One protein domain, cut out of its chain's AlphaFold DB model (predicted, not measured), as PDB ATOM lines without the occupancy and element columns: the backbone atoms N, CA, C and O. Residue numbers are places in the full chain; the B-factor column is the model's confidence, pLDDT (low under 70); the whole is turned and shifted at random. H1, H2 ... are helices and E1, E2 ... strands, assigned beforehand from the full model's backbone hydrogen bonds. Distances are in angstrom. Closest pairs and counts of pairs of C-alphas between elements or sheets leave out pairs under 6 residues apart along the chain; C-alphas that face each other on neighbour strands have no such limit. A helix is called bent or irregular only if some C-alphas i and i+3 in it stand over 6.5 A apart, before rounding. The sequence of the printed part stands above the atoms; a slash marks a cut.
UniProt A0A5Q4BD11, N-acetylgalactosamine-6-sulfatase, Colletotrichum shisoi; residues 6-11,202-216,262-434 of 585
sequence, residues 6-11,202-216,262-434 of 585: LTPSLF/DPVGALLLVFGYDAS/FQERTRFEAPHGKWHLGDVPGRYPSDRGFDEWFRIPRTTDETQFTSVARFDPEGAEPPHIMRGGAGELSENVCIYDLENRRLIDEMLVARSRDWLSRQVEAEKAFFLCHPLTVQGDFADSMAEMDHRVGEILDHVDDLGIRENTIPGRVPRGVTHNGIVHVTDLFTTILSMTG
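AT A GLANCE: This is residues 6 to 11, 202 to 216 and 262 to 434 of the 585 residues of the protein "N-acetylgalactosamine-6-sulfatase" of Colletotrichum shisoi (UniProt A0A5Q4BD11). Two small three-stranded sheets lie side by side, and the long helix H4 spans both, with H5 beside it over the sheet E1 E6 E2. H6 grazes that sheet and pairs with H1; H3 and residues 308 to 319 lie toward one end of the longest axis, and residues 409 to 421 stick out. The printed part has 194 residues, of mixed class, in the order H1 E1 H2 E2 E3 H3 E4 E5 H4 E6 H5 H6. The sheet E1 E6 E2 is parallel, E3 E4 E5 antiparallel. The whole is compact, with a radius of gyration of the C-alphas of 17.5 A and spans of 56 by 40 by 33 A.

HOW THE PARTS SIT: Start at E6, residues 365 to 373, the inner strand between E1, residues 206 to 213, and E2, residues 266 to 269. Look for N 209 and O 368, 2.9 A, and N 269 and O 367, 2.9 A. H4, residues 338 to 361, is irregular, C-alphas 342 and 345 being 7.6 A apart, with a kink of 42 degrees near residue 345. H4 and H5, residues 378 to 398, are on the same face, two layers, helices on one face of a sheet, at heights of 9.2 A and 10.1 A. They touch, closest at the C-alphas of Arg 353 and Ile 392, 6.6 A, at a shallow tilt of 18 degrees, the same way. In the other sheet, E3, residues 292 to 295, has N 295 and O 322 at 2.8 A with E4, residues 320 to 325. E4 and E5, residues 331 to 335, form a hairpin, with N 321 and O 334 at 2.8 A. H4 is on this sheet too, two layers again, at a height of 9.8 A. H3, residues 300 to 307, touches H4's residues 338 to 341 alone, closest at the C-alphas of Thr 303 and Leu 338, 5.6 A. H6, residues 422 to 432, touches H1, residues 6 to 11, closest at the C-alphas of Phe 11 and Thr 423, 7.2 A. H2, residues 262 to 265, touches no helix. Every O i to N i+4 pair is within hydrogen-bond range in H1 and H5, against 17 of 20 in H4, 5 of 7 in H6 and 0 of 4 in H3, where 4 of 5 i+3 pairs are; H2 is too short for such a pair.

IN THESE COORDINATES: Find C-alpha 365 at (-15.229, -11.118, -7.509), where E6 begins its 26.3 A. H4 runs 35.5 A to C-alpha 361 at (-25.409, -7.480, -8.517), H5 30.2 A and E1 23.9 A.

THE WHOLE: The farthest C-alphas, of Asp 202 and Arg 310, are 56.8 A apart. Cuts leave 28.8 A between C-alphas 11 and 202, and 38.4 A between 216 and 262. The links E2 to E3, H3 to E4 and H5 to H6 are long. Mean pLDDT of the printed part is 70.1; 80 residues are under 70, among them 202 to 216.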
ATOM      1  N   LEU A   6       1.182  -8.375 -17.783       30.53
ATOM      2  CA  LEU A   6       0.725  -7.687 -16.563       30.53
ATOM      3  C   LEU A   6       1.903  -7.101 -15.765       30.53
ATOM      4  O   LEU A   6       1.826  -5.975 -15.275       30.53
ATOM      5  N   THR A   7       3.030  -7.815 -15.720       27.09
ATOM      6  CA  THR A   7       4.257  -7.424 -15.006       27.09
ATOM      7  C   THR A   7       4.865  -6.096 -15.492       27.09
ATOM      8  O   THR A   7       5.208  -5.273 -14.647       27.09
ATOM      9  N   PRO A   8       4.965  -5.816 -16.810       26.78
ATOM     10  CA  PRO A   8       5.456  -4.527 -17.312       26.78
ATOM     11  C   PRO A   8       4.483  -3.367 -17.062       26.78
ATOM     12  O   PRO A   8       4.906  -2.226 -16.915       26.78
ATOM     13  N   SER A   9       3.180  -3.662 -17.006       29.55
ATOM     14  CA  SER A   9       2.122  -2.655 -16.878       29.55
ATOM     15  C   SER A   9       2.109  -2.028 -15.475       29.55
ATOM     16  O   SER A   9       2.061  -0.814 -15.327       29.55
ATOM     17  N   LEU A  10       2.280  -2.840 -14.428       30.91
ATOM     18  CA  LEU A  10       2.440  -2.339 -13.055       30.91
ATOM     19  C   LEU A  10       3.793  -1.642 -12.817       30.91
ATOM     20  O   LEU A  10       3.882  -0.773 -11.958       30.91
ATOM     21  N   PHE A  11       4.830  -1.990 -13.589       27.78
ATOM     22  CA  PHE A  11       6.181  -1.437 -13.443       27.78
ATOM     23  C   PHE A  11       6.295   0.026 -13.913       27.78
ATOM     24  O   PHE A  11       7.019   0.812 -13.304       27.78
ATOM     25  N   ASP A 202     -12.527 -16.648   1.282       30.62
ATOM     26  CA  ASP A 202     -13.528 -17.251   0.413       30.62
ATOM     27  C   ASP A 202     -13.207 -16.856  -1.037       30.62
ATOM     28  O   ASP A 202     -12.713 -15.748  -1.268       30.62
ATOM     29  N   PRO A 203     -13.478 -17.723  -2.026       29.22
ATOM     30  CA  PRO A 203     -13.113 -17.524  -3.434       29.22
ATOM     31  C   PRO A 203     -13.794 -16.319  -4.125       29.22
ATOM     32  O   PRO A 203     -13.742 -16.205  -5.345       29.22
ATOM     33  N   VAL A 204     -14.419 -15.419  -3.360       28.59
ATOM     34  CA  VAL A 204     -15.186 -14.241  -3.787       28.59
ATOM     35  C   VAL A 204     -14.534 -12.945  -3.259       28.59
ATOM     36  O   VAL A 204     -15.219 -12.016  -2.847       28.59
ATOM     37  N   GLY A 205     -13.202 -12.879  -3.172       36.09
ATOM     38  CA  GLY A 205     -12.490 -11.689  -2.682       36.09
ATOM     39  C   GLY A 205     -12.495 -10.539  -3.696       36.09
ATOM     40  O   GLY A 205     -12.292 -10.772  -4.886       36.09
ATOM     41  N   ALA A 206     -12.703  -9.305  -3.231       44.41
ATOM     42  CA  ALA A 206     -12.712  -8.109  -4.067       44.41
ATOM     43  C   ALA A 206     -11.574  -7.133  -3.716       44.41
ATOM     44  O   ALA A 206     -11.125  -7.058  -2.567       44.41
ATOM     45  N   LEU A 207     -11.084  -6.376  -4.703       46.59
ATOM     46  CA  LEU A 207      -9.944  -5.472  -4.531       46.59
ATOM     47  C   LEU A 207     -10.134  -4.136  -5.256       46.59
ATOM     48  O   LEU A 207     -10.345  -4.102  -6.467       46.59
ATOM     49  N   LEU A 208      -9.964  -3.046  -4.504       47.66
ATOM     50  CA  LEU A 208      -9.919  -1.669  -4.984       47.66
ATOM     51  C   LEU A 208      -8.504  -1.099  -4.795       47.66
ATOM     52  O   LEU A 208      -7.983  -1.095  -3.679       47.66
ATOM     53  N   LEU A 209      -7.888  -0.601  -5.869       52.38
ATOM     54  CA  LEU A 209      -6.629   0.148  -5.827       52.38
ATOM     55  C   LEU A 209      -6.846   1.562  -6.368       52.38
ATOM     56  O   LEU A 209      -7.213   1.725  -7.531       52.38
ATOM     57  N   VAL A 210      -6.570   2.573  -5.541       42.47
ATOM     58  CA  VAL A 210      -6.663   3.993  -5.907       42.47
ATOM     59  C   VAL A 210      -5.265   4.612  -5.890       42.47
ATOM     60  O   VAL A 210      -4.534   4.449  -4.913       42.47
ATOM     61  N   PHE A 211      -4.885   5.309  -6.964       39.09
ATOM     62  CA  PHE A 211      -3.593   5.999  -7.088       39.09
ATOM     63  C   PHE A 211      -3.805   7.459  -7.513       39.09
ATOM     64  O   PHE A 211      -4.705   7.733  -8.298       39.09
ATOM     65  N   GLY A 212      -2.961   8.382  -7.046       25.86
ATOM     66  CA  GLY A 212      -2.944   9.785  -7.483       25.86
ATOM     67  C   GLY A 212      -1.573  10.193  -8.024       25.86
ATOM     68  O   GLY A 212      -0.551   9.728  -7.516       25.86
ATOM     69  N   TYR A 213      -1.543  11.038  -9.058       31.03
ATOM     70  CA  TYR A 213      -0.317  11.507  -9.717       31.03
ATOM     71  C   TYR A 213      -0.341  13.020  -9.962       31.03
ATOM     72  O   TYR A 213      -1.236  13.487 -10.665       31.03
ATOM     73  N   ASP A 214       0.671  13.749  -9.475       29.38
ATOM     74  CA  ASP A 214       0.883  15.180  -9.749       29.38
ATOM     75  C   ASP A 214       1.798  15.406 -10.970       29.38
ATOM     76  O   ASP A 214       2.906  14.878 -11.045       29.38
ATOM     77  N   ALA A 215       1.333  16.214 -11.928       30.45
ATOM     78  CA  ALA A 215       2.060  16.605 -13.139       30.45
ATOM     79  C   ALA A 215       2.643  18.036 -13.072       30.45
ATOM     80  O   ALA A 215       3.097  18.563 -14.088       30.45
ATOM     81  N   SER A 216       2.624  18.701 -11.910       26.52
ATOM     82  CA  SER A 216       2.964  20.126 -11.765       26.52
ATOM     83  C   SER A 216       4.449  20.491 -11.962       26.52
ATOM     84  O   SER A 216       4.790  21.679 -11.989       26.52
ATOM     85  N   PHE A 262      -7.899 -17.979 -12.863       33.72
ATOM     86  CA  PHE A 262      -8.045 -16.678 -12.187       33.72
ATOM     87  C   PHE A 262      -8.769 -15.640 -13.063       33.72
ATOM     88  O   PHE A 262      -9.630 -14.911 -12.569       33.72
ATOM     89  N   GLN A 263      -8.481 -15.635 -14.373       32.19
ATOM     90  CA  GLN A 263      -9.152 -14.776 -15.360       32.19
ATOM     91  C   GLN A 263     -10.597 -15.204 -15.646       32.19
ATOM     92  O   GLN A 263     -11.417 -14.379 -16.022       32.19
ATOM     93  N   GLU A 264     -10.926 -16.484 -15.460       30.70
ATOM     94  CA  GLU A 264     -12.272 -17.007 -15.729       30.70
ATOM     95  C   GLU A 264     -13.261 -16.768 -14.573       30.70
ATOM     96  O   GLU A 264     -14.472 -16.806 -14.790       30.70
ATOM     97  N   ARG A 265     -12.767 -16.508 -13.352       32.12
ATOM     98  CA  ARG A 265     -13.592 -16.352 -12.132       32.12
ATOM     99  C   ARG A 265     -13.667 -14.928 -11.580       32.12
ATOM    100  O   ARG A 265     -14.544 -14.653 -10.767       32.12
ATOM    101  N   THR A 266     -12.784 -14.037 -12.027       39.03
ATOM    102  CA  THR A 266     -12.681 -12.652 -11.547       39.03
ATOM    103  C   THR A 266     -12.849 -11.715 -12.733       39.03
ATOM    104  O   THR A 266     -12.198 -11.918 -13.755       39.03
ATOM    105  N   ARG A 267     -13.718 -10.706 -12.620       47.09
ATOM    106  CA  ARG A 267     -13.816  -9.642 -13.628       47.09
ATOM    107  C   ARG A 267     -12.806  -8.552 -13.287       47.09
ATOM    108  O   ARG A 267     -12.752  -8.073 -12.152       47.09
ATOM    109  N   PHE A 268     -11.993  -8.182 -14.259       39.16
ATOM    110  CA  PHE A 268     -10.941  -7.188 -14.121       39.16
ATOM    111  C   PHE A 268     -11.390  -5.913 -14.813       39.16
ATOM    112  O   PHE A 268     -11.572  -5.915 -16.022       39.16
ATOM    113  N   GLU A 269     -11.517  -4.808 -14.095       39.53
ATOM    114  CA  GLU A 269     -11.638  -3.497 -14.728       39.53
ATOM    115  C   GLU A 269     -10.287  -2.793 -14.755       39.53
ATOM    116  O   GLU A 269      -9.538  -2.777 -13.771       39.53
ATOM    117  N   ALA A 270      -9.947  -2.267 -15.928       44.31
ATOM    118  CA  ALA A 270      -8.704  -1.553 -16.169       44.31
ATOM    119  C   ALA A 270      -8.813  -0.081 -15.875       44.31
ATOM    120  O   ALA A 270      -9.910   0.457 -15.944       44.31
ATOM    121  N   PRO A 271      -7.661   0.592 -15.691       44.97
ATOM    122  CA  PRO A 271      -7.609   1.848 -14.984       44.97
ATOM    123  C   PRO A 271      -8.576   2.877 -15.542       44.97
ATOM    124  O   PRO A 271      -8.528   3.191 -16.729       44.97
ATOM    125  N   HIS A 272      -9.395   3.430 -14.664       42.59
ATOM    126  CA  HIS A 272     -10.077   4.692 -14.904       42.59
ATOM    127  C   HIS A 272      -9.053   5.807 -14.698       42.59
ATOM    128  O   HIS A 272      -8.628   5.997 -13.572       42.59
ATOM    129  N   GLY A 273      -8.600   6.476 -15.765       47.75
ATOM    130  CA  GLY A 273      -7.530   7.493 -15.734       47.75
ATOM    131  C   GLY A 273      -6.264   7.112 -16.522       47.75
ATOM    132  O   GLY A 273      -6.284   6.206 -17.349       47.75
ATOM    133  N   LYS A 274      -5.142   7.823 -16.343       54.78
ATOM    134  CA  LYS A 274      -3.942   7.712 -17.212       54.78
ATOM    135  C   LYS A 274      -3.434   6.265 -17.379       54.78
ATOM    136  O   LYS A 274      -3.192   5.568 -16.396       54.78
ATOM    137  N   TRP A 275      -3.197   5.832 -18.626       70.12
ATOM    138  CA  TRP A 275      -2.621   4.510 -18.924       70.12
ATOM    139  C   TRP A 275      -1.118   4.509 -19.126       70.12
ATOM    140  O   TRP A 275      -0.406   3.795 -18.432       70.12
ATOM    141  N   HIS A 276      -0.646   5.279 -20.109       71.81
ATOM    142  CA  HIS A 276       0.772   5.472 -20.393       71.81
ATOM    143  C   HIS A 276       1.586   4.185 -20.671       71.81
ATOM    144  O   HIS A 276       2.798   4.155 -20.483       71.81
ATOM    145  N   LEU A 277       0.931   3.116 -21.143       67.19
ATOM    146  CA  LEU A 277       1.536   1.792 -21.401       67.19
ATOM    147  C   LEU A 277       1.387   1.322 -22.859       67.19
ATOM    148  O   LEU A 277       1.614   0.148 -23.191       67.19
ATOM    149  N   GLY A 278       1.028   2.269 -23.722       65.31
ATOM    150  CA  GLY A 278       0.849   2.117 -25.158       65.31
ATOM    151  C   GLY A 278      -0.583   2.419 -25.591       65.31
ATOM    152  O   GLY A 278      -1.547   2.069 -24.912       65.31
ATOM    153  N   ASP A 279      -0.691   3.061 -26.742       72.12
ATOM    154  CA  ASP A 279      -1.907   3.625 -27.328       72.12
ATOM    155  C   ASP A 279      -2.263   2.988 -28.673       72.12
ATOM    156  O   ASP A 279      -2.984   3.565 -29.475       72.12
ATOM    157  N   VAL A 280      -1.760   1.777 -28.904       75.69
ATOM    158  CA  VAL A 280      -2.015   0.987 -30.108       75.69
ATOM    159  C   VAL A 280      -2.679  -0.344 -29.747       75.69
ATOM    160  O   VAL A 280      -2.472  -0.851 -28.635       75.69
ATOM    161  N   PRO A 281      -3.428  -0.967 -30.679       77.56
ATOM    162  CA  PRO A 281      -3.950  -2.319 -30.494       77.56
ATOM    163  C   PRO A 281      -2.861  -3.312 -30.052       77.56
ATOM    164  O   PRO A 281      -1.722  -3.270 -30.516       77.56
ATOM    165  N   GLY A 282      -3.194  -4.194 -29.115       75.88
ATOM    166  CA  GLY A 282      -2.253  -5.068 -28.408       75.88
ATOM    167  C   GLY A 282      -1.614  -4.423 -27.168       75.88
ATOM    168  O   GLY A 282      -0.941  -5.108 -26.380       75.88
ATOM    169  N   ARG A 283      -1.792  -3.110 -26.971       78.12
ATOM    170  CA  ARG A 283      -1.310  -2.350 -25.804       78.12
ATOM    171  C   ARG A 283      -2.414  -1.641 -25.029       78.12
ATOM    172  O   ARG A 283      -2.128  -1.156 -23.933       78.12
ATOM    173  N   TYR A 284      -3.650  -1.661 -25.519       79.44
ATOM    174  CA  TYR A 284      -4.815  -1.241 -24.750       79.44
ATOM    175  C   TYR A 284      -5.087  -2.204 -23.586       79.44
ATOM    176  O   TYR A 284      -4.562  -3.316 -23.549       79.44
ATOM    177  N   PRO A 285      -5.909  -1.825 -22.601       79.19
ATOM    178  CA  PRO A 285      -6.159  -2.657 -21.426       79.19
ATOM    179  C   PRO A 285      -7.014  -3.859 -21.709       79.19
ATOM    180  O   PRO A 285      -6.797  -4.905 -21.104       79.19
ATOM    181  N   SER A 286      -7.945  -3.712 -22.647       81.62
ATOM    182  CA  SER A 286      -8.704  -4.826 -23.197       81.62
ATOM    183  C   SER A 286      -7.770  -5.929 -23.711       81.62
ATOM    184  O   SER A 286      -8.062  -7.111 -23.551       81.62
ATOM    185  N   ASP A 287      -6.578  -5.569 -24.204       78.19
ATOM    186  CA  ASP A 287      -5.531  -6.509 -24.629       78.19
ATOM    187  C   ASP A 287      -4.623  -6.998 -23.481       78.19
ATOM    188  O   ASP A 287      -3.779  -7.881 -23.666       78.19
ATOM    189  N   ARG A 288      -4.761  -6.423 -22.280       77.88
ATOM    190  CA  ARG A 288      -3.951  -6.707 -21.078       77.88
ATOM    191  C   ARG A 288      -4.729  -7.376 -19.953       77.88
ATOM    192  O   ARG A 288      -4.236  -7.439 -18.831       77.88
ATOM    193  N   GLY A 289      -5.873  -7.963 -20.289       74.44
ATOM    194  CA  GLY A 289      -6.635  -8.817 -19.383       74.44
ATOM    195  C   GLY A 289      -7.698  -8.085 -18.579       74.44
ATOM    196  O   GLY A 289      -8.142  -8.631 -17.578       74.44
ATOM    197  N   PHE A 290      -8.098  -6.890 -19.011       79.00
ATOM    198  CA  PHE A 290      -9.200  -6.162 -18.410       79.00
ATOM    199  C   PHE A 290     -10.461  -6.220 -19.279       79.00
ATOM    200  O   PHE A 290     -10.398  -6.027 -20.490       79.00
ATOM    201  N   ASP A 291     -11.598  -6.486 -18.648       79.81
ATOM    202  CA  ASP A 291     -12.923  -6.627 -19.243       79.81
ATOM    203  C   ASP A 291     -13.500  -5.308 -19.765       79.81
ATOM    204  O   ASP A 291     -14.129  -5.310 -20.818       79.81
ATOM    205  N   GLU A 292     -13.298  -4.207 -19.039       83.69
ATOM    206  CA  GLU A 292     -13.828  -2.871 -19.346       83.69
ATOM    207  C   GLU A 292     -12.762  -1.808 -19.010       83.69
ATOM    208  O   GLU A 292     -11.953  -1.998 -18.094       83.69
ATOM    209  N   TRP A 293     -12.701  -0.721 -19.787       84.75
ATOM    210  CA  TRP A 293     -11.856   0.443 -19.499       84.75
ATOM    211  C   TRP A 293     -12.445   1.743 -20.054       84.75
ATOM    212  O   TRP A 293     -13.079   1.747 -21.112       84.75
ATOM    213  N   PHE A 294     -12.172   2.861 -19.376       84.75
ATOM    214  CA  PHE A 294     -12.549   4.209 -19.807       84.75
ATOM    215  C   PHE A 294     -11.475   5.226 -19.399       84.75
ATOM    216  O   PHE A 294     -11.356   5.530 -18.214       84.75
ATOM    217  N   ARG A 295     -10.668   5.742 -20.344       76.44
ATOM    218  CA  ARG A 295      -9.629   6.752 -20.048       76.44
ATOM    219  C   ARG A 295      -8.884   7.327 -21.265       76.44
ATOM    220  O   ARG A 295      -9.157   6.970 -22.402       76.44
ATOM    221  N   ILE A 296      -7.803   8.067 -20.997       79.25
ATOM    222  CA  ILE A 296      -6.774   8.461 -21.971       79.25
ATOM    223  C   ILE A 296      -5.682   7.379 -22.124       79.25
ATOM    224  O   ILE A 296      -5.046   6.999 -21.134       79.25
ATOM    225  N   PRO A 297      -5.399   6.883 -23.343       70.06
ATOM    226  CA  PRO A 297      -4.408   5.822 -23.569       70.06
ATOM    227  C   PRO A 297      -2.949   6.265 -23.334       70.06
ATOM    228  O   PRO A 297      -2.088   5.426 -23.061       70.06
ATOM    229  N   ARG A 298      -2.663   7.568 -23.417       71.56
ATOM    230  CA  ARG A 298      -1.320   8.155 -23.282       71.56
ATOM    231  C   ARG A 298      -1.170   8.967 -21.991       71.56
ATOM    232  O   ARG A 298      -1.468   8.436 -20.922       71.56
ATOM    233  N   THR A 299      -0.642  10.195 -22.061       70.25
ATOM    234  CA  THR A 299      -0.432  11.081 -20.906       70.25
ATOM    235  C   THR A 299      -1.539  12.122 -20.789       70.25
ATOM    236  O   THR A 299      -2.150  12.531 -21.770       70.25
ATOM    237  N   THR A 300      -1.774  12.583 -19.564       69.75
ATOM    238  CA  THR A 300      -2.738  13.646 -19.280       69.75
ATOM    239  C   THR A 300      -2.256  15.010 -19.795       69.75
ATOM    240  O   THR A 300      -3.070  15.897 -20.020       69.75
ATOM    241  N   ASP A 301      -0.953  15.190 -20.036       64.75
ATOM    242  CA  ASP A 301      -0.361  16.464 -20.491       64.75
ATOM    243  C   ASP A 301      -0.861  16.915 -21.873       64.75
ATOM    244  O   ASP A 301      -0.820  18.100 -22.204       64.75
ATOM    245  N   GLU A 302      -1.415  15.991 -22.656       65.69
ATOM    246  CA  GLU A 302      -1.874  16.228 -24.028       65.69
ATOM    247  C   GLU A 302      -3.035  17.219 -24.116       65.69
ATOM    248  O   GLU A 302      -3.214  17.871 -25.140       65.69
ATOM    249  N   THR A 303      -3.782  17.415 -23.028       63.75
ATOM    250  CA  THR A 303      -4.874  18.404 -22.962       63.75
ATOM    251  C   THR A 303      -4.389  19.821 -23.207       63.75
ATOM    252  O   THR A 303      -5.172  20.695 -23.562       63.75
ATOM    253  N   GLN A 304      -3.104  20.084 -22.953       65.69
ATOM    254  CA  GLN A 304      -2.524  21.397 -23.192       65.69
ATOM    255  C   GLN A 304      -2.354  21.657 -24.689       65.69
ATOM    256  O   GLN A 304      -2.365  22.817 -25.095       65.69
ATOM    257  N   PHE A 305      -2.264  20.615 -25.524       68.69
ATOM    258  CA  PHE A 305      -2.074  20.767 -26.964       68.69
ATOM    259  C   PHE A 305      -3.230  21.532 -27.598       68.69
ATOM    260  O   PHE A 305      -2.989  22.492 -28.312       68.69
ATOM    261  N   THR A 306      -4.480  21.233 -27.249       63.91
ATOM    262  CA  THR A 306      -5.633  21.963 -27.805       63.91
ATOM    263  C   THR A 306      -5.705  23.429 -27.356       63.91
ATOM    264  O   THR A 306      -6.452  24.213 -27.936       63.91
ATOM    265  N   SER A 307      -4.907  23.823 -26.357       66.38
ATOM    266  CA  SER A 307      -4.829  25.195 -25.842       66.38
ATOM    267  C   SER A 307      -3.627  25.999 -26.351       66.38
ATOM    268  O   SER A 307      -3.578  27.213 -26.138       66.38
ATOM    269  N   VAL A 308      -2.650  25.371 -27.025       70.56
ATOM    270  CA  VAL A 308      -1.503  26.115 -27.568       70.56
ATOM    271  C   VAL A 308      -1.873  26.805 -28.878       70.56
ATOM    272  O   VAL A 308      -2.449  26.209 -29.780       70.56
ATOM    273  N   ALA A 309      -1.467  28.068 -29.027       64.75
ATOM    274  CA  ALA A 309      -1.810  28.901 -30.187       64.75
ATOM    275  C   ALA A 309      -1.309  28.365 -31.546       64.75
ATOM    276  O   ALA A 309      -1.709  28.877 -32.587       64.75
ATOM    277  N   ARG A 310      -0.404  27.378 -31.544       70.69
ATOM    278  CA  ARG A 310       0.153  26.734 -32.745       70.69
ATOM    279  C   ARG A 310      -0.408  25.334 -33.000       70.69
ATOM    280  O   ARG A 310       0.120  24.638 -33.860       70.69
ATOM    281  N   PHE A 311      -1.405  24.895 -32.236       69.69
ATOM    282  CA  PHE A 311      -2.024  23.602 -32.481       69.69
ATOM    283  C   PHE A 311      -2.823  23.659 -33.775       69.69
ATOM    284  O   PHE A 311      -3.789  24.413 -33.889       69.69
ATOM    285  N   ASP A 312      -2.379  22.868 -34.743       71.19
ATOM    286  CA  ASP A 312      -3.088  22.645 -35.987       71.19
ATOM    287  C   ASP A 312      -3.822  21.297 -35.899       71.19
ATOM    288  O   ASP A 312      -3.163  20.250 -35.910       71.19
ATOM    289  N   PRO A 313      -5.166  21.291 -35.801       66.56
ATOM    290  CA  PRO A 313      -5.944  20.057 -35.762       66.56
ATOM    291  C   PRO A 313      -5.847  19.241 -37.063       66.56
ATOM    292  O   PRO A 313      -6.192  18.062 -37.052       66.56
ATOM    293  N   GLU A 314      -5.371  19.821 -38.173       67.75
ATOM    294  CA  GLU A 314      -5.083  19.075 -39.406       67.75
ATOM    295  C   GLU A 314      -3.717  18.361 -39.355       67.75
ATOM    296  O   GLU A 314      -3.501  17.365 -40.053       67.75
ATOM    297  N   GLY A 315      -2.794  18.842 -38.514       66.31
ATOM    298  CA  GLY A 315      -1.434  18.319 -38.363       66.31
ATOM    299  C   GLY A 315      -1.258  17.293 -37.239       66.31
ATOM    300  O   GLY A 315      -0.305  16.511 -37.280       66.31
ATOM    301  N   ALA A 316      -2.158  17.271 -36.252       68.38
ATOM    302  CA  ALA A 316      -2.121  16.339 -35.127       68.38
ATOM    303  C   ALA A 316      -3.532  15.941 -34.676       68.38
ATOM    304  O   ALA A 316      -4.399  16.792 -34.478       68.38
ATOM    305  N   GLU A 317      -3.745  14.641 -34.459       70.25
ATOM    306  CA  GLU A 317      -5.013  14.147 -33.926       70.25
ATOM    307  C   GLU A 317      -5.213  14.666 -32.490       70.25
ATOM    308  O   GLU A 317      -4.306  14.524 -31.657       70.25
ATOM    309  N   PRO A 318      -6.372  15.273 -32.170       75.56
ATOM    310  CA  PRO A 318      -6.640  15.727 -30.817       75.56
ATOM    311  C   PRO A 318      -6.648  14.532 -29.850       75.56
ATOM    312  O   PRO A 318      -7.055  13.429 -30.223       75.56
ATOM    313  N   PRO A 319      -6.193  14.714 -28.601       82.62
ATOM    314  CA  PRO A 319      -6.268  13.656 -27.603       82.62
ATOM    315  C   PRO A 319      -7.732  13.312 -27.314       82.62
ATOM    316  O   PRO A 319      -8.596  14.189 -27.322       82.62
ATOM    317  N   HIS A 320      -8.010  12.042 -27.026       85.81
ATOM    318  CA  HIS A 320      -9.357  11.562 -26.732       85.81
ATOM    319  C   HIS A 320      -9.403  10.789 -25.416       85.81
ATOM    320  O   HIS A 320      -8.488  10.037 -25.069       85.81
ATOM    321  N   ILE A 321     -10.527  10.932 -24.718       86.75
ATOM    322  CA  ILE A 321     -10.977   9.943 -23.747       86.75
ATOM    323  C   ILE A 321     -11.566   8.788 -24.551       86.75
ATOM    324  O   ILE A 321     -12.439   8.983 -25.396       86.75
ATOM    325  N   MET A 322     -11.079   7.585 -24.294       88.56
ATOM    326  CA  MET A 322     -11.443   6.362 -24.992       88.56
ATOM    327  C   MET A 322     -12.120   5.375 -24.053       88.56
ATOM    328  O   MET A 322     -11.919   5.412 -22.837       88.56
ATOM    329  N   ARG A 323     -12.882   4.446 -24.626       88.88
ATOM    330  CA  ARG A 323     -13.419   3.283 -23.917       88.88
ATOM    331  C   ARG A 323     -13.188   2.004 -24.699       88.88
ATOM    332  O   ARG A 323     -13.044   2.047 -25.919       88.88
ATOM    333  N   GLY A 324     -13.213   0.866 -24.019       86.12
ATOM    334  CA  GLY A 324     -13.221  -0.425 -24.697       86.12
ATOM    335  C   GLY A 324     -13.546  -1.592 -23.778       86.12
ATOM    336  O   GLY A 324     -13.363  -1.517 -22.563       86.12
ATOM    337  N   GLY A 325     -14.021  -2.673 -24.391       86.12
ATOM    338  CA  GLY A 325     -14.281  -3.953 -23.744       86.12
ATOM    339  C   GLY A 325     -13.306  -5.041 -24.195       86.12
ATOM    340  O   GLY A 325     -12.695  -4.954 -25.265       86.12
ATOM    341  N   ALA A 326     -13.143  -6.092 -23.392       81.62
ATOM    342  CA  ALA A 326     -12.370  -7.266 -23.787       81.62
ATOM    343  C   ALA A 326     -12.977  -7.929 -25.036       81.62
ATOM    344  O   ALA A 326     -14.133  -8.347 -25.040       81.62
ATOM    345  N   GLY A 327     -12.169  -8.064 -26.090       79.44
ATOM    346  CA  GLY A 327     -12.606  -8.628 -27.373       79.44
ATOM    347  C   GLY A 327     -13.342  -7.645 -28.289       79.44
ATOM    348  O   GLY A 327     -13.718  -8.032 -29.393       79.44
ATOM    349  N   GLU A 328     -13.502  -6.387 -27.872       83.62
ATOM    350  CA  GLU A 328     -14.128  -5.323 -28.654       83.62
ATOM    351  C   GLU A 328     -13.092  -4.284 -29.105       83.62
ATOM    352  O   GLU A 328     -12.040  -4.101 -28.483       83.62
ATOM    353  N   LEU A 329     -13.383  -3.592 -30.209       83.69
ATOM    354  CA  LEU A 329     -12.565  -2.459 -30.635       83.69
ATOM    355  C   LEU A 329     -12.760  -1.301 -29.657       83.69
ATOM    356  O   LEU A 329     -13.883  -0.972 -29.286       83.69
ATOM    357  N   SER A 330     -11.653  -0.684 -29.250       85.75
ATOM    358  CA  SER A 330     -11.707   0.527 -28.433       85.75
ATOM    359  C   SER A 330     -12.110   1.725 -29.290       85.75
ATOM    360  O   SER A 330     -11.728   1.810 -30.457       85.75
ATOM    361  N   GLU A 331     -12.865   2.649 -28.709       87.56
ATOM    362  CA  GLU A 331     -13.427   3.799 -29.413       87.56
ATOM    363  C   GLU A 331     -13.185   5.111 -28.665       87.56
ATOM    364  O   GLU A 331     -13.108   5.147 -27.433       87.56
ATOM    365  N   ASN A 332     -13.095   6.198 -29.431       89.06
ATOM    366  CA  ASN A 332     -13.013   7.556 -28.908       89.06
ATOM    367  C   ASN A 332     -14.401   7.993 -28.426       89.06
ATOM    368  O   ASN A 332     -15.371   7.947 -29.179       89.06
ATOM    369  N   VAL A 333     -14.497   8.435 -27.175       86.88
ATOM    370  CA  VAL A 333     -15.749   8.890 -26.560       86.88
ATOM    371  C   VAL A 333     -15.908  10.394 -26.721       86.88
ATOM    372  O   VAL A 333     -16.946  10.865 -27.180       86.88
ATOM    373  N   CYS A 334     -14.885  11.155 -26.340       85.44
ATOM    374  CA  CYS A 334     -14.863  12.604 -26.489       85.44
ATOM    375  C   CYS A 334     -13.425  13.118 -26.535       85.44
ATOM    376  O   CYS A 334     -12.484  12.417 -26.152       85.44
ATOM    377  N   ILE A 335     -13.260  14.346 -27.020       86.81
ATOM    378  CA  ILE A 335     -11.968  15.032 -27.027       86.81
ATOM    379  C   ILE A 335     -11.545  15.298 -25.582       86.81
ATOM    380  O   ILE A 335     -12.364  15.632 -24.730       86.81
ATOM    381  N   TYR A 336     -10.258  15.134 -25.305       84.81
ATOM    382  CA  TYR A 336      -9.664  15.409 -24.009       84.81
ATOM    383  C   TYR A 336      -8.980  16.778 -23.998       84.81
ATOM    384  O   TYR A 336      -7.760  16.900 -24.083       84.81
ATOM    385  N   ASP A 337      -9.790  17.828 -23.937       81.31
ATOM    386  CA  ASP A 337      -9.360  19.222 -23.817       81.31
ATOM    387  C   ASP A 337      -9.351  19.694 -22.354       81.31
ATOM    388  O   ASP A 337      -9.647  18.929 -21.441       81.31
ATOM    389  N   LEU A 338      -9.002  20.960 -22.103       81.12
ATOM    390  CA  LEU A 338      -8.971  21.523 -20.745       81.12
ATOM    391  C   LEU A 338     -10.335  21.521 -20.035       81.12
ATOM    392  O   LEU A 338     -10.364  21.557 -18.807       81.12
ATOM    393  N   GLU A 339     -11.447  21.500 -20.772       83.50
ATOM    394  CA  GLU A 339     -12.787  21.430 -20.186       83.50
ATOM    395  C   GLU A 339     -13.072  20.013 -19.685       83.50
ATOM    396  O   GLU A 339     -13.337  19.824 -18.500       83.50
ATOM    397  N   ASN A 340     -12.900  19.007 -20.545       83.62
ATOM    398  CA  ASN A 340     -13.064  17.603 -20.172       83.62
ATOM    399  C   ASN A 340     -12.003  17.144 -19.168       83.62
ATOM    400  O   ASN A 340     -12.272  16.276 -18.340       83.62
ATOM    401  N   ARG A 341     -10.817  17.760 -19.186       82.44
ATOM    402  CA  ARG A 341      -9.785  17.561 -18.169       82.44
ATOM    403  C   ARG A 341     -10.335  17.878 -16.779       82.44
ATOM    404  O   ARG A 341     -10.203  17.045 -15.899       82.44
ATOM    405  N   ARG A 342     -11.033  18.999 -16.587       82.50
ATOM    406  CA  ARG A 342     -11.598  19.375 -15.272       82.50
ATOM    407  C   ARG A 342     -12.667  18.416 -14.751       82.50
ATOM    408  O   ARG A 342     -12.942  18.419 -13.562       82.50
ATOM    409  N   LEU A 343     -13.298  17.649 -15.635       85.81
ATOM    410  CA  LEU A 343     -14.416  16.767 -15.297       85.81
ATOM    411  C   LEU A 343     -14.010  15.295 -15.221       85.81
ATOM    412  O   LEU A 343     -14.824  14.460 -14.827       85.81
ATOM    413  N   ILE A 344     -12.781  14.953 -15.618       84.50
ATOM    414  CA  ILE A 344     -12.393  13.559 -15.814       84.50
ATOM    415  C   ILE A 344     -12.548  12.751 -14.531       84.50
ATOM    416  O   ILE A 344     -13.184  11.710 -14.576       84.50
ATOM    417  N   ASP A 345     -12.084  13.241 -13.384       85.25
ATOM    418  CA  ASP A 345     -12.147  12.485 -12.130       85.25
ATOM    419  C   ASP A 345     -13.584  12.212 -11.683       85.25
ATOM    420  O   ASP A 345     -13.902  11.092 -11.285       85.25
ATOM    421  N   GLU A 346     -14.491  13.173 -11.865       88.75
ATOM    422  CA  GLU A 346     -15.924  12.962 -11.650       88.75
ATOM    423  C   GLU A 346     -16.481  11.872 -12.578       88.75
ATOM    424  O   GLU A 346     -17.188  10.962 -12.137       88.75
ATOM    425  N   MET A 347     -16.125  11.920 -13.866       87.75
ATOM    426  CA  MET A 347     -16.546  10.918 -14.849       87.75
ATOM    427  C   MET A 347     -16.011   9.522 -14.502       87.75
ATOM    428  O   MET A 347     -16.729   8.531 -14.659       87.75
ATOM    429  N   LEU A 348     -14.764   9.433 -14.035       86.56
ATOM    430  CA  LEU A 348     -14.120   8.186 -13.625       86.56
ATOM    431  C   LEU A 348     -14.794   7.604 -12.379       86.56
ATOM    432  O   LEU A 348     -15.078   6.402 -12.345       86.56
ATOM    433  N   VAL A 349     -15.089   8.433 -11.372       90.00
ATOM    434  CA  VAL A 349     -15.797   8.014 -10.150       90.00
ATOM    435  C   VAL A 349     -17.197   7.514 -10.488       90.00
ATOM    436  O   VAL A 349     -17.566   6.412 -10.078       90.00
ATOM    437  N   ALA A 350     -17.959   8.267 -11.286       90.56
ATOM    438  CA  ALA A 350     -19.311   7.880 -11.687       90.56
ATOM    439  C   ALA A 350     -19.333   6.516 -12.397       90.56
ATOM    440  O   ALA A 350     -20.175   5.668 -12.097       90.56
ATOM    441  N   ARG A 351     -18.373   6.271 -13.297       89.56
ATOM    442  CA  ARG A 351     -18.237   4.989 -14.005       89.56
ATOM    443  C   ARG A 351     -17.813   3.848 -13.098       89.56
ATOM    444  O   ARG A 351     -18.392   2.773 -13.181       89.56
ATOM    445  N   SER A 352     -16.851   4.096 -12.215       89.31
ATOM    446  CA  SER A 352     -16.391   3.091 -11.253       89.31
ATOM    447  C   SER A 352     -17.534   2.645 -10.342       89.31
ATOM    448  O   SER A 352     -17.690   1.456 -10.086       89.31
ATOM    449  N   ARG A 353     -18.379   3.582  -9.892       92.19
ATOM    450  CA  ARG A 353     -19.562   3.285  -9.073       92.19
ATOM    451  C   ARG A 353     -20.592   2.446  -9.826       92.19
ATOM    452  O   ARG A 353     -21.047   1.440  -9.285       92.19
ATOM    453  N   ASP A 354     -20.921   2.822 -11.065       92.56
ATOM    454  CA  ASP A 354     -21.810   2.034 -11.931       92.56
ATOM    455  C   ASP A 354     -21.279   0.607 -12.131       92.56
ATOM    456  O   ASP A 354     -21.996  -0.372 -11.909       92.56
ATOM    457  N   TRP A 355     -20.000   0.478 -12.486       89.50
ATOM    458  CA  TRP A 355     -19.377  -0.817 -12.717       89.50
ATOM    459  C   TRP A 355     -19.353  -1.686 -11.460       89.50
ATOM    460  O   TRP A 355     -19.747  -2.853 -11.518       89.50
ATOM    461  N   LEU A 356     -18.955  -1.119 -10.315       88.94
ATOM    462  CA  LEU A 356     -18.964  -1.804  -9.022       88.94
ATOM    463  C   LEU A 356     -20.362  -2.327  -8.686       88.94
ATOM    464  O   LEU A 356     -20.501  -3.495  -8.326       88.94
ATOM    465  N   SER A 357     -21.400  -1.503  -8.859       91.75
ATOM    466  CA  SER A 357     -22.788  -1.926  -8.645       91.75
ATOM    467  C   SER A 357     -23.163  -3.117  -9.530       91.75
ATOM    468  O   SER A 357     -23.726  -4.086  -9.023       91.75
ATOM    469  N   ARG A 358     -22.778  -3.103 -10.815       92.00
ATOM    470  CA  ARG A 358     -23.001  -4.234 -11.736       92.00
ATOM    471  C   ARG A 358     -22.261  -5.503 -11.310       92.00
ATOM    472  O   ARG A 358     -22.807  -6.596 -11.453       92.00
ATOM    473  N   GLN A 359     -21.029  -5.394 -10.806       87.25
ATOM    474  CA  GLN A 359     -20.277  -6.572 -10.352       87.25
ATOM    475  C   GLN A 359     -20.872  -7.184  -9.085       87.25
ATOM    476  O   GLN A 359     -20.948  -8.411  -8.986       87.25
ATOM    477  N   VAL A 360     -21.322  -6.344  -8.149       87.94
ATOM    478  CA  VAL A 360     -21.976  -6.795  -6.914       87.94
ATOM    479  C   VAL A 360     -23.316  -7.458  -7.214       87.94
ATOM    480  O   VAL A 360     -23.565  -8.546  -6.706       87.94
ATOM    481  N   GLU A 361     -24.145  -6.868  -8.080       90.19
ATOM    482  CA  GLU A 361     -25.409  -7.480  -8.517       90.19
ATOM    483  C   GLU A 361     -25.180  -8.827  -9.220       90.19
ATOM    484  O   GLU A 361     -25.960  -9.764  -9.059       90.19
ATOM    485  N   ALA A 362     -24.082  -8.952  -9.966       86.19
ATOM    486  CA  ALA A 362     -23.686 -10.199 -10.609       86.19
ATOM    487  C   ALA A 362     -23.027 -11.219  -9.657       86.19
ATOM    488  O   ALA A 362     -22.653 -12.296 -10.128       86.19
ATOM    489  N   GLU A 363     -22.849 -10.882  -8.373       84.25
ATOM    490  CA  GLU A 363     -22.167 -11.687  -7.349       84.25
ATOM    491  C   GLU A 363     -20.756 -12.141  -7.772       84.25
ATOM    492  O   GLU A 363     -20.324 -13.266  -7.505       84.25
ATOM    493  N   LYS A 364     -20.015 -11.267  -8.467       75.19
ATOM    494  CA  LYS A 364     -18.672 -11.575  -8.979       75.19
ATOM    495  C   LYS A 364     -17.578 -10.927  -8.147       75.19
ATOM    496  O   LYS A 364     -17.662  -9.762  -7.769       75.19
ATOM    497  N   ALA A 365     -16.497 -11.681  -7.949       78.94
ATOM    498  CA  ALA A 365     -15.229 -11.118  -7.509       78.94
ATOM    499  C   ALA A 365     -14.726 -10.102  -8.543       78.94
ATOM    500  O   ALA A 365     -14.811 -10.338  -9.756       78.94
ATOM    501  N   PHE A 366     -14.182  -8.992  -8.052       79.00
ATOM    502  CA  PHE A 366     -13.779  -7.871  -8.889       79.00
ATOM    503  C   PHE A 366     -12.393  -7.336  -8.533       79.00
ATOM    504  O   PHE A 366     -11.958  -7.371  -7.378       79.00
ATOM    505  N   PHE A 367     -11.725  -6.790  -9.545       81.62
ATOM    506  CA  PHE A 367     -10.515  -5.990  -9.406       81.62
ATOM    507  C   PHE A 367     -10.721  -4.637 -10.087       81.62
ATOM    508  O   PHE A 367     -10.943  -4.602 -11.295       81.62
ATOM    509  N   LEU A 368     -10.627  -3.551  -9.316       82.50
ATOM    510  CA  LEU A 368     -10.764  -2.178  -9.799       82.50
ATOM    511  C   LEU A 368      -9.453  -1.410  -9.605       82.50
ATOM    512  O   LEU A 368      -8.977  -1.241  -8.480       82.50
ATOM    513  N   CYS A 369      -8.894  -0.912 -10.707       79.38
ATOM    514  CA  CYS A 369      -7.790   0.044 -10.706       79.38
ATOM    515  C   CYS A 369      -8.338   1.447 -11.014       79.38
ATOM    516  O   CYS A 369      -8.989   1.639 -12.037       79.38
ATOM    517  N   HIS A 370      -8.089   2.427 -10.146       78.88
ATOM    518  CA  HIS A 370      -8.664   3.770 -10.260       78.88
ATOM    519  C   HIS A 370      -7.599   4.869 -10.055       78.88
ATOM    520  O   HIS A 370      -7.416   5.359  -8.937       78.88
ATOM    521  N   PRO A 371      -6.818   5.215 -11.092       68.06
ATOM    522  CA  PRO A 371      -5.912   6.361 -11.049       68.06
ATOM    523  C   PRO A 371      -6.626   7.711 -11.251       68.06
ATOM    524  O   PRO A 371      -7.102   8.017 -12.340       68.06
ATOM    525  N   LEU A 372      -6.600   8.569 -10.235       70.38
ATOM    526  CA  LEU A 372      -7.120   9.937 -10.302       70.38
ATOM    527  C   LEU A 372      -6.104  10.897 -10.935       70.38
ATOM    528  O   LEU A 372      -4.883  10.743 -10.790       70.38
ATOM    529  N   THR A 373      -6.607  11.910 -11.631       64.50
ATOM    530  CA  THR A 373      -5.807  12.988 -12.204       64.50
ATOM    531  C   THR A 373      -5.704  14.150 -11.219       64.50
ATOM    532  O   THR A 373      -6.683  14.769 -10.847       64.50
ATOM    533  N   VAL A 374      -4.500  14.485 -10.767       61.59
ATOM    534  CA  VAL A 374      -4.310  15.613  -9.840       61.59
ATOM    535  C   VAL A 374      -4.241  16.893 -10.685       61.59
ATOM    536  O   VAL A 374      -3.410  16.991 -11.598       61.59
ATOM    537  N   GLN A 375      -5.158  17.844 -10.463       59.62
ATOM    538  CA  GLN A 375      -5.272  19.074 -11.256       59.62
ATOM    539  C   GLN A 375      -5.571  20.327 -10.440       59.62
ATOM    540  O   GLN A 375      -6.501  20.359  -9.643       59.62
ATOM    541  N   GLY A 376      -4.856  21.404 -10.772       61.12
ATOM    542  CA  GLY A 376      -4.993  22.699 -10.114       61.12
ATOM    543  C   GLY A 376      -3.819  22.968  -9.187       61.12
ATOM    544  O   GLY A 376      -2.754  22.362  -9.323       61.12
ATOM    545  N   ASP A 377      -4.008  23.898  -8.257       71.94
ATOM    546  CA  ASP A 377      -3.047  24.064  -7.178       71.94
ATOM    547  C   ASP A 377      -2.966  22.755  -6.388       71.94
ATOM    548  O   ASP A 377      -3.960  22.045  -6.209       71.94
ATOM    549  N   PHE A 378      -1.760  22.403  -5.943       70.44
ATOM    550  CA  PHE A 378      -1.498  21.089  -5.353       70.44
ATOM    551  C   PHE A 378      -2.459  20.764  -4.198       70.44
ATOM    552  O   PHE A 378      -2.950  19.644  -4.094       70.44
ATOM    553  N   ALA A 379      -2.782  21.756  -3.363       71.50
ATOM    554  CA  ALA A 379      -3.712  21.594  -2.249       71.50
ATOM    555  C   ALA A 379      -5.146  21.276  -2.709       71.50
ATOM    556  O   ALA A 379      -5.748  20.335  -2.194       71.50
ATOM    557  N   ASP A 380      -5.662  22.008  -3.697       77.81
ATOM    558  CA  ASP A 380      -7.010  21.799  -4.240       77.81
ATOM    559  C   ASP A 380      -7.111  20.439  -4.928       77.81
ATOM    560  O   ASP A 380      -8.071  19.700  -4.728       77.81
ATOM    561  N   SER A 381      -6.063  20.065  -5.660       77.44
ATOM    562  CA  SER A 381      -5.984  18.775  -6.338       77.44
ATOM    563  C   SER A 381      -5.994  17.602  -5.349       77.44
ATOM    564  O   SER A 381      -6.636  16.580  -5.582       77.44
ATOM    565  N   MET A 382      -5.279  17.744  -4.228       81.00
ATOM    566  CA  MET A 382      -5.270  16.753  -3.151       81.00
ATOM    567  C   MET A 382      -6.627  16.679  -2.440       81.00
ATOM    568  O   MET A 382      -7.061  15.583  -2.090       81.00
ATOM    569  N   ALA A 383      -7.298  17.818  -2.245       83.62
ATOM    570  CA  ALA A 383      -8.629  17.870  -1.649       83.62
ATOM    571  C   ALA A 383      -9.691  17.227  -2.555       83.62
ATOM    572  O   ALA A 383     -10.526  16.466  -2.067       83.62
ATOM    573  N   GLU A 384      -9.639  17.475  -3.867       84.31
ATOM    574  CA  GLU A 384     -10.504  16.789  -4.827       84.31
ATOM    575  C   GLU A 384     -10.234  15.285  -4.822       84.31
ATOM    576  O   GLU A 384     -11.172  14.503  -4.697       84.31
ATOM    577  N   MET A 385      -8.968  14.866  -4.880       85.44
ATOM    578  CA  MET A 385      -8.614  13.449  -4.844       85.44
ATOM    579  C   MET A 385      -9.179  12.751  -3.596       85.44
ATOM    580  O   MET A 385      -9.793  11.693  -3.723       85.44
ATOM    581  N   ASP A 386      -9.013  13.345  -2.409       86.69
ATOM    582  CA  ASP A 386      -9.572  12.820  -1.155       86.69
ATOM    583  C   ASP A 386     -11.104  12.725  -1.212       86.69
ATOM    584  O   ASP A 386     -11.675  11.682  -0.887       86.69
ATOM    585  N   HIS A 387     -11.768  13.767  -1.722       90.56
ATOM    586  CA  HIS A 387     -13.215  13.771  -1.916       90.56
ATOM    587  C   HIS A 387     -13.678  12.640  -2.850       90.56
ATOM    588  O   HIS A 387     -14.586  11.889  -2.493       90.56
ATOM    589  N   ARG A 388     -13.021  12.463  -4.005       89.75
ATOM    590  CA  ARG A 388     -13.335  11.416  -4.996       89.75
ATOM    591  C   ARG A 388     -13.102  10.007  -4.457       89.75
ATOM    592  O   ARG A 388     -13.911   9.112  -4.702       89.75
ATOM    593  N   VAL A 389     -12.028   9.801  -3.689       88.75
ATOM    594  CA  VAL A 389     -11.804   8.536  -2.967       88.75
ATOM    595  C   VAL A 389     -12.938   8.296  -1.970       88.75
ATOM    596  O   VAL A 389     -13.459   7.182  -1.906       88.75
ATOM    597  N   GLY A 390     -13.347   9.335  -1.235       91.00
ATOM    598  CA  GLY A 390     -14.495   9.305  -0.331       91.00
ATOM    599  C   GLY A 390     -15.769   8.815  -1.017       91.00
ATOM    600  O   GLY A 390     -16.387   7.876  -0.526       91.00
ATOM    601  N   GLU A 391     -16.103   9.341  -2.199       93.75
ATOM    602  CA  GLU A 391     -17.289   8.914  -2.962       93.75
ATOM    603  C   GLU A 391     -17.278   7.415  -3.313       93.75
ATOM    604  O   GLU A 391     -18.317   6.753  -3.274       93.75
ATOM    605  N   ILE A 392     -16.113   6.854  -3.658       90.31
ATOM    606  CA  ILE A 392     -15.981   5.417  -3.946       90.31
ATOM    607  C   ILE A 392     -16.116   4.598  -2.659       90.31
ATOM    608  O   ILE A 392     -16.770   3.555  -2.660       90.31
ATOM    609  N   LEU A 393     -15.506   5.052  -1.562       90.62
ATOM    610  CA  LEU A 393     -15.569   4.371  -0.268       90.62
ATOM    611  C   LEU A 393     -16.983   4.376   0.325       90.62
ATOM    612  O   LEU A 393     -17.410   3.345   0.845       90.62
ATOM    613  N   ASP A 394     -17.706   5.488   0.205       93.62
ATOM    614  CA  ASP A 394     -19.110   5.604   0.604       93.62
ATOM    615  C   ASP A 394     -19.980   4.656  -0.232       93.62
ATOM    616  O   ASP A 394     -20.800   3.919   0.308       93.62
ATOM    617  N   HIS A 395     -19.733   4.568  -1.544       93.94
ATOM    618  CA  HIS A 395     -20.444   3.627  -2.417       93.94
ATOM    619  C   HIS A 395     -20.158   2.158  -2.061       93.94
ATOM    620  O   HIS A 395     -21.053   1.316  -2.091       93.94
ATOM    621  N   VAL A 396     -18.918   1.832  -1.690       90.38
ATOM    622  CA  VAL A 396     -18.537   0.501  -1.180       90.38
ATOM    623  C   VAL A 396     -19.265   0.170   0.132       90.38
ATOM    624  O   VAL A 396     -19.636  -0.989   0.347       90.38
ATOM    625  N   ASP A 397     -19.486   1.162   0.997       90.50
ATOM    626  CA  ASP A 397     -20.277   1.006   2.221       90.50
ATOM    627  C   ASP A 397     -21.764   0.817   1.943       90.50
ATOM    628  O   ASP A 397     -22.370  -0.095   2.507       90.50
ATOM    629  N   ASP A 398     -22.330   1.611   1.035       94.62
ATOM    630  CA  ASP A 398     -23.727   1.503   0.612       94.62
ATOM    631  C   ASP A 398     -24.031   0.125   0.003       94.62
ATOM    632  O   ASP A 398     -25.104  -0.442   0.224       94.62
ATOM    633  N   LEU A 399     -23.064  -0.455  -0.719       91.94
ATOM    634  CA  LEU A 399     -23.142  -1.817  -1.258       91.94
ATOM    635  C   LEU A 399     -22.906  -2.911  -0.201       91.94
ATOM    636  O   LEU A 399     -23.146  -4.085  -0.475       91.94
ATOM    637  N   GLY A 400     -22.428  -2.563   0.998       89.19
ATOM    638  CA  GLY A 400     -22.180  -3.510   2.089       89.19
ATOM    639  C   GLY A 400     -20.989  -4.450   1.863       89.19
ATOM    640  O   GLY A 400     -20.902  -5.495   2.511       89.19
ATOM    641  N   ILE A 401     -20.060  -4.103   0.965       85.94
ATOM    642  CA  ILE A 401     -18.945  -4.978   0.549       85.94
ATOM    643  C   ILE A 401     -17.598  -4.624   1.198       85.94
ATOM    644  O   ILE A 401     -16.588  -5.272   0.904       85.94
ATOM    645  N   ARG A 402     -17.554  -3.627   2.097       82.38
ATOM    646  CA  ARG A 402     -16.311  -3.127   2.721       82.38
ATOM    647  C   ARG A 402     -15.472  -4.224   3.378       82.38
ATOM    648  O   ARG A 402     -14.265  -4.260   3.187       82.38
ATOM    649  N   GLU A 403     -16.082  -5.136   4.130       76.44
ATOM    650  CA  GLU A 403     -15.346  -6.180   4.872       76.44
ATOM    651  C   GLU A 403     -14.729  -7.256   3.953       76.44
ATOM    652  O   GLU A 403     -13.786  -7.963   4.326       76.44
ATOM    653  N   ASN A 404     -15.229  -7.361   2.719       73.88
ATOM    654  CA  ASN A 404     -14.725  -8.278   1.699       73.88
ATOM    655  C   ASN A 404     -13.975  -7.564   0.558       73.88
ATOM    656  O   ASN A 404     -13.689  -8.174  -0.471       73.88
ATOM    657  N   THR A 405     -13.628  -6.291   0.769       72.00
ATOM    658  CA  THR A 405     -12.828  -5.466  -0.141       72.00
ATOM    659  C   THR A 405     -11.628  -4.914   0.625       72.00
ATOM    660  O   THR A 405     -11.791  -4.394   1.726       72.00
ATOM    661  N   ILE A 406     -10.401  -5.005   0.107       67.12
ATOM    662  CA  ILE A 406      -9.268  -4.291   0.736       67.12
ATOM    663  C   ILE A 406      -9.564  -2.787   0.654       67.12
ATOM    664  O   ILE A 406      -9.861  -2.322  -0.448       67.12
ATOM    665  N   PRO A 407      -9.524  -2.030   1.774       52.94
ATOM    666  CA  PRO A 407      -8.756  -2.246   3.016       52.94
ATOM    667  C   PRO A 407      -9.447  -2.958   4.200       52.94
ATOM    668  O   PRO A 407      -8.822  -3.075   5.249       52.94
ATOM    669  N   GLY A 408     -10.678  -3.467   4.090       55.62
ATOM    670  CA  GLY A 408     -11.448  -4.029   5.220       55.62
ATOM    671  C   GLY A 408     -10.781  -5.182   5.989       55.62
ATOM    672  O   GLY A 408     -11.057  -5.386   7.167       55.62
ATOM    673  N   ARG A 409      -9.840  -5.894   5.357       62.53
ATOM    674  CA  ARG A 409      -9.058  -6.995   5.956       62.53
ATOM    675  C   ARG A 409      -7.747  -6.536   6.615       62.53
ATOM    676  O   ARG A 409      -7.086  -7.339   7.272       62.53
ATOM    677  N   VAL A 410      -7.341  -5.280   6.416       70.56
ATOM    678  CA  VAL A 410      -6.102  -4.716   6.970       70.56
ATOM    679  C   VAL A 410      -6.370  -4.251   8.407       70.56
ATOM    680  O   VAL A 410      -7.373  -3.572   8.643       70.56
ATOM    681  N   PRO A 411      -5.506  -4.585   9.387       69.94
ATOM    682  CA  PRO A 411      -5.678  -4.132  10.763       69.94
ATOM    683  C   PRO A 411      -5.869  -2.610  10.856       69.94
ATOM    684  O   PRO A 411      -5.044  -1.829  10.384       69.94
ATOM    685  N   ARG A 412      -6.982  -2.182  11.464       77.69
ATOM    686  CA  ARG A 412      -7.345  -0.760  11.557       77.69
ATOM    687  C   ARG A 412      -6.399  -0.012  12.493       77.69
ATOM    688  O   ARG A 412      -6.101  -0.489  13.583       77.69
ATOM    689  N   GLY A 413      -5.985   1.187  12.080       77.44
ATOM    690  CA  GLY A 413      -5.103   2.047  12.876       77.44
ATOM    691  C   GLY A 413      -3.702   1.469  13.087       77.44
ATOM    692  O   GLY A 413      -2.991   1.923  13.980       77.44
ATOM    693  N   VAL A 414      -3.321   0.458  12.299       72.81
ATOM    694  CA  VAL A 414      -1.992  -0.143  12.344       72.81
ATOM    695  C   VAL A 414      -1.125   0.450  11.253       72.81
ATOM    696  O   VAL A 414      -1.555   0.749  10.143       72.81
ATOM    697  N   THR A 415       0.136   0.572  11.611       69.25
ATOM    698  CA  THR A 415       1.195   1.151  10.822       69.25
ATOM    699  C   THR A 415       2.175   0.036  10.446       69.25
ATOM    700  O   THR A 415       2.604  -0.723  11.315       69.25
ATOM    701  N   HIS A 416       2.545  -0.067   9.167       63.62
ATOM    702  CA  HIS A 416       3.543  -1.030   8.693       63.62
ATOM    703  C   HIS A 416       4.843  -0.322   8.299       63.62
ATOM    704  O   HIS A 416       4.822   0.629   7.525       63.62
ATOM    705  N   ASN A 417       5.972  -0.822   8.802       61.56
ATOM    706  CA  ASN A 417       7.296  -0.203   8.648       61.56
ATOM    707  C   ASN A 417       8.294  -0.980   7.823       61.56
ATOM    708  O   ASN A 417       9.395  -0.497   7.560       61.56
ATOM    709  N   GLY A 418       7.941  -2.206   7.452       58.97
ATOM    710  CA  GLY A 418       8.740  -2.901   6.470       58.97
ATOM    711  C   GLY A 418       8.734  -2.081   5.187       58.97
ATOM    712  O   GLY A 418       7.704  -1.526   4.795       58.97
ATOM    713  N   ILE A 419       9.881  -2.036   4.516       64.25
ATOM    714  CA  ILE A 419       9.941  -1.511   3.159       64.25
ATOM    715  C   ILE A 419       8.927  -2.315   2.343       64.25
ATOM    716  O   ILE A 419       8.953  -3.547   2.363       64.25
ATOM    717  N   VAL A 420       8.064  -1.629   1.599       59.59
ATOM    718  CA  VAL A 420       7.132  -2.183   0.604       59.59
ATOM    719  C   VAL A 420       7.490  -1.583  -0.752       59.59
ATOM    720  O   VAL A 420       7.957  -0.453  -0.833       59.59
ATOM    721  N   HIS A 421       7.415  -2.378  -1.807       64.06
ATOM    722  CA  HIS A 421       7.639  -1.930  -3.173       64.06
ATOM    723  C   HIS A 421       6.352  -2.160  -3.951       64.06
ATOM    724  O   HIS A 421       5.625  -3.110  -3.682       64.06
ATOM    725  N   VAL A 422       6.078  -1.334  -4.953       59.88
ATOM    726  CA  VAL A 422       4.888  -1.498  -5.803       59.88
ATOM    727  C   VAL A 422       4.784  -2.898  -6.432       59.88
ATOM    728  O   VAL A 422       3.691  -3.417  -6.622       59.88
ATOM    729  N   THR A 423       5.913  -3.571  -6.685       57.69
ATOM    730  CA  THR A 423       5.936  -4.948  -7.209       57.69
ATOM    731  C   THR A 423       5.398  -5.960  -6.208       57.69
ATOM    732  O   THR A 423       4.921  -7.013  -6.620       57.69
ATOM    733  N   ASP A 424       5.466  -5.646  -4.912       61.44
ATOM    734  CA  ASP A 424       4.910  -6.484  -3.855       61.44
ATOM    735  C   ASP A 424       3.375  -6.497  -3.941       61.44
ATOM    736  O   ASP A 424       2.766  -7.493  -3.562       61.44
ATOM    737  N   LEU A 425       2.735  -5.456  -4.503       67.81
ATOM    738  CA  LEU A 425       1.285  -5.459  -4.742       67.81
ATOM    739  C   LEU A 425       0.898  -6.607  -5.669       67.81
ATOM    740  O   LEU A 425      -0.007  -7.364  -5.349       67.81
ATOM    741  N   PHE A 426       1.612  -6.792  -6.782       62.03
ATOM    742  CA  PHE A 426       1.286  -7.840  -7.753       62.03
ATOM    743  C   PHE A 426       1.284  -9.229  -7.112       62.03
ATOM    744  O   PHE A 426       0.323  -9.986  -7.232       62.03
ATOM    745  N   THR A 427       2.357  -9.557  -6.402       59.53
ATOM    746  CA  THR A 427       2.505 -10.867  -5.780       59.53
ATOM    747  C   THR A 427       1.576 -11.065  -4.587       59.53
ATOM    748  O   THR A 427       1.053 -12.162  -4.402       59.53
ATOM    749  N   THR A 428       1.321 -10.008  -3.813       63.06
ATOM    750  CA  THR A 428       0.347 -10.032  -2.716       63.06
ATOM    751  C   THR A 428      -1.049 -10.321  -3.254       63.06
ATOM    752  O   THR A 428      -1.721 -11.210  -2.744       63.06
ATOM    753  N   ILE A 429      -1.458  -9.653  -4.335       68.25
ATOM    754  CA  ILE A 429      -2.769  -9.852  -4.965       68.25
ATOM    755  C   ILE A 429      -2.910 -11.283  -5.482       68.25
ATOM    756  O   ILE A 429      -3.907 -11.931  -5.187       68.25
ATOM    757  N   LEU A 430      -1.900 -11.808  -6.184       62.84
ATOM    758  CA  LEU A 430      -1.927 -13.192  -6.672       62.84
ATOM    759  C   LEU A 430      -2.040 -14.218  -5.539       62.84
ATOM    760  O   LEU A 430      -2.747 -15.214  -5.676       62.84
ATOM    761  N   SER A 431      -1.348 -13.984  -4.423       61.47
ATOM    762  CA  SER A 431      -1.446 -14.849  -3.246       61.47
ATOM    763  C   SER A 431      -2.834 -14.763  -2.605       61.47
ATOM    764  O   SER A 431      -3.434 -15.788  -2.290       61.47
ATOM    765  N   MET A 432      -3.375 -13.549  -2.474       65.25
ATOM    766  CA  MET A 432      -4.702 -13.285  -1.916       65.25
ATOM    767  C   MET A 432      -5.826 -13.942  -2.715       65.25
ATOM    768  O   MET A 432      -6.806 -14.400  -2.132       65.25
ATOM    769  N   THR A 433      -5.672 -14.017  -4.034       64.44
ATOM    770  CA  THR A 433      -6.660 -14.623  -4.930       64.44
ATOM    771  C   THR A 433      -6.445 -16.120  -5.151       64.44
ATOM    772  O   THR A 433      -7.234 -16.753  -5.850       64.44
ATOM    773  N   GLY A 434      -5.394 -16.701  -4.561       60.41
ATOM    774  CA  GLY A 434      -5.025 -18.105  -4.753       60.41
ATOM    775  C   GLY A 434      -4.526 -18.426  -6.165       60.41
ATOM    776  O   GLY A 434      -4.501 -19.590  -6.547       60.41
TER     777      GLY A 434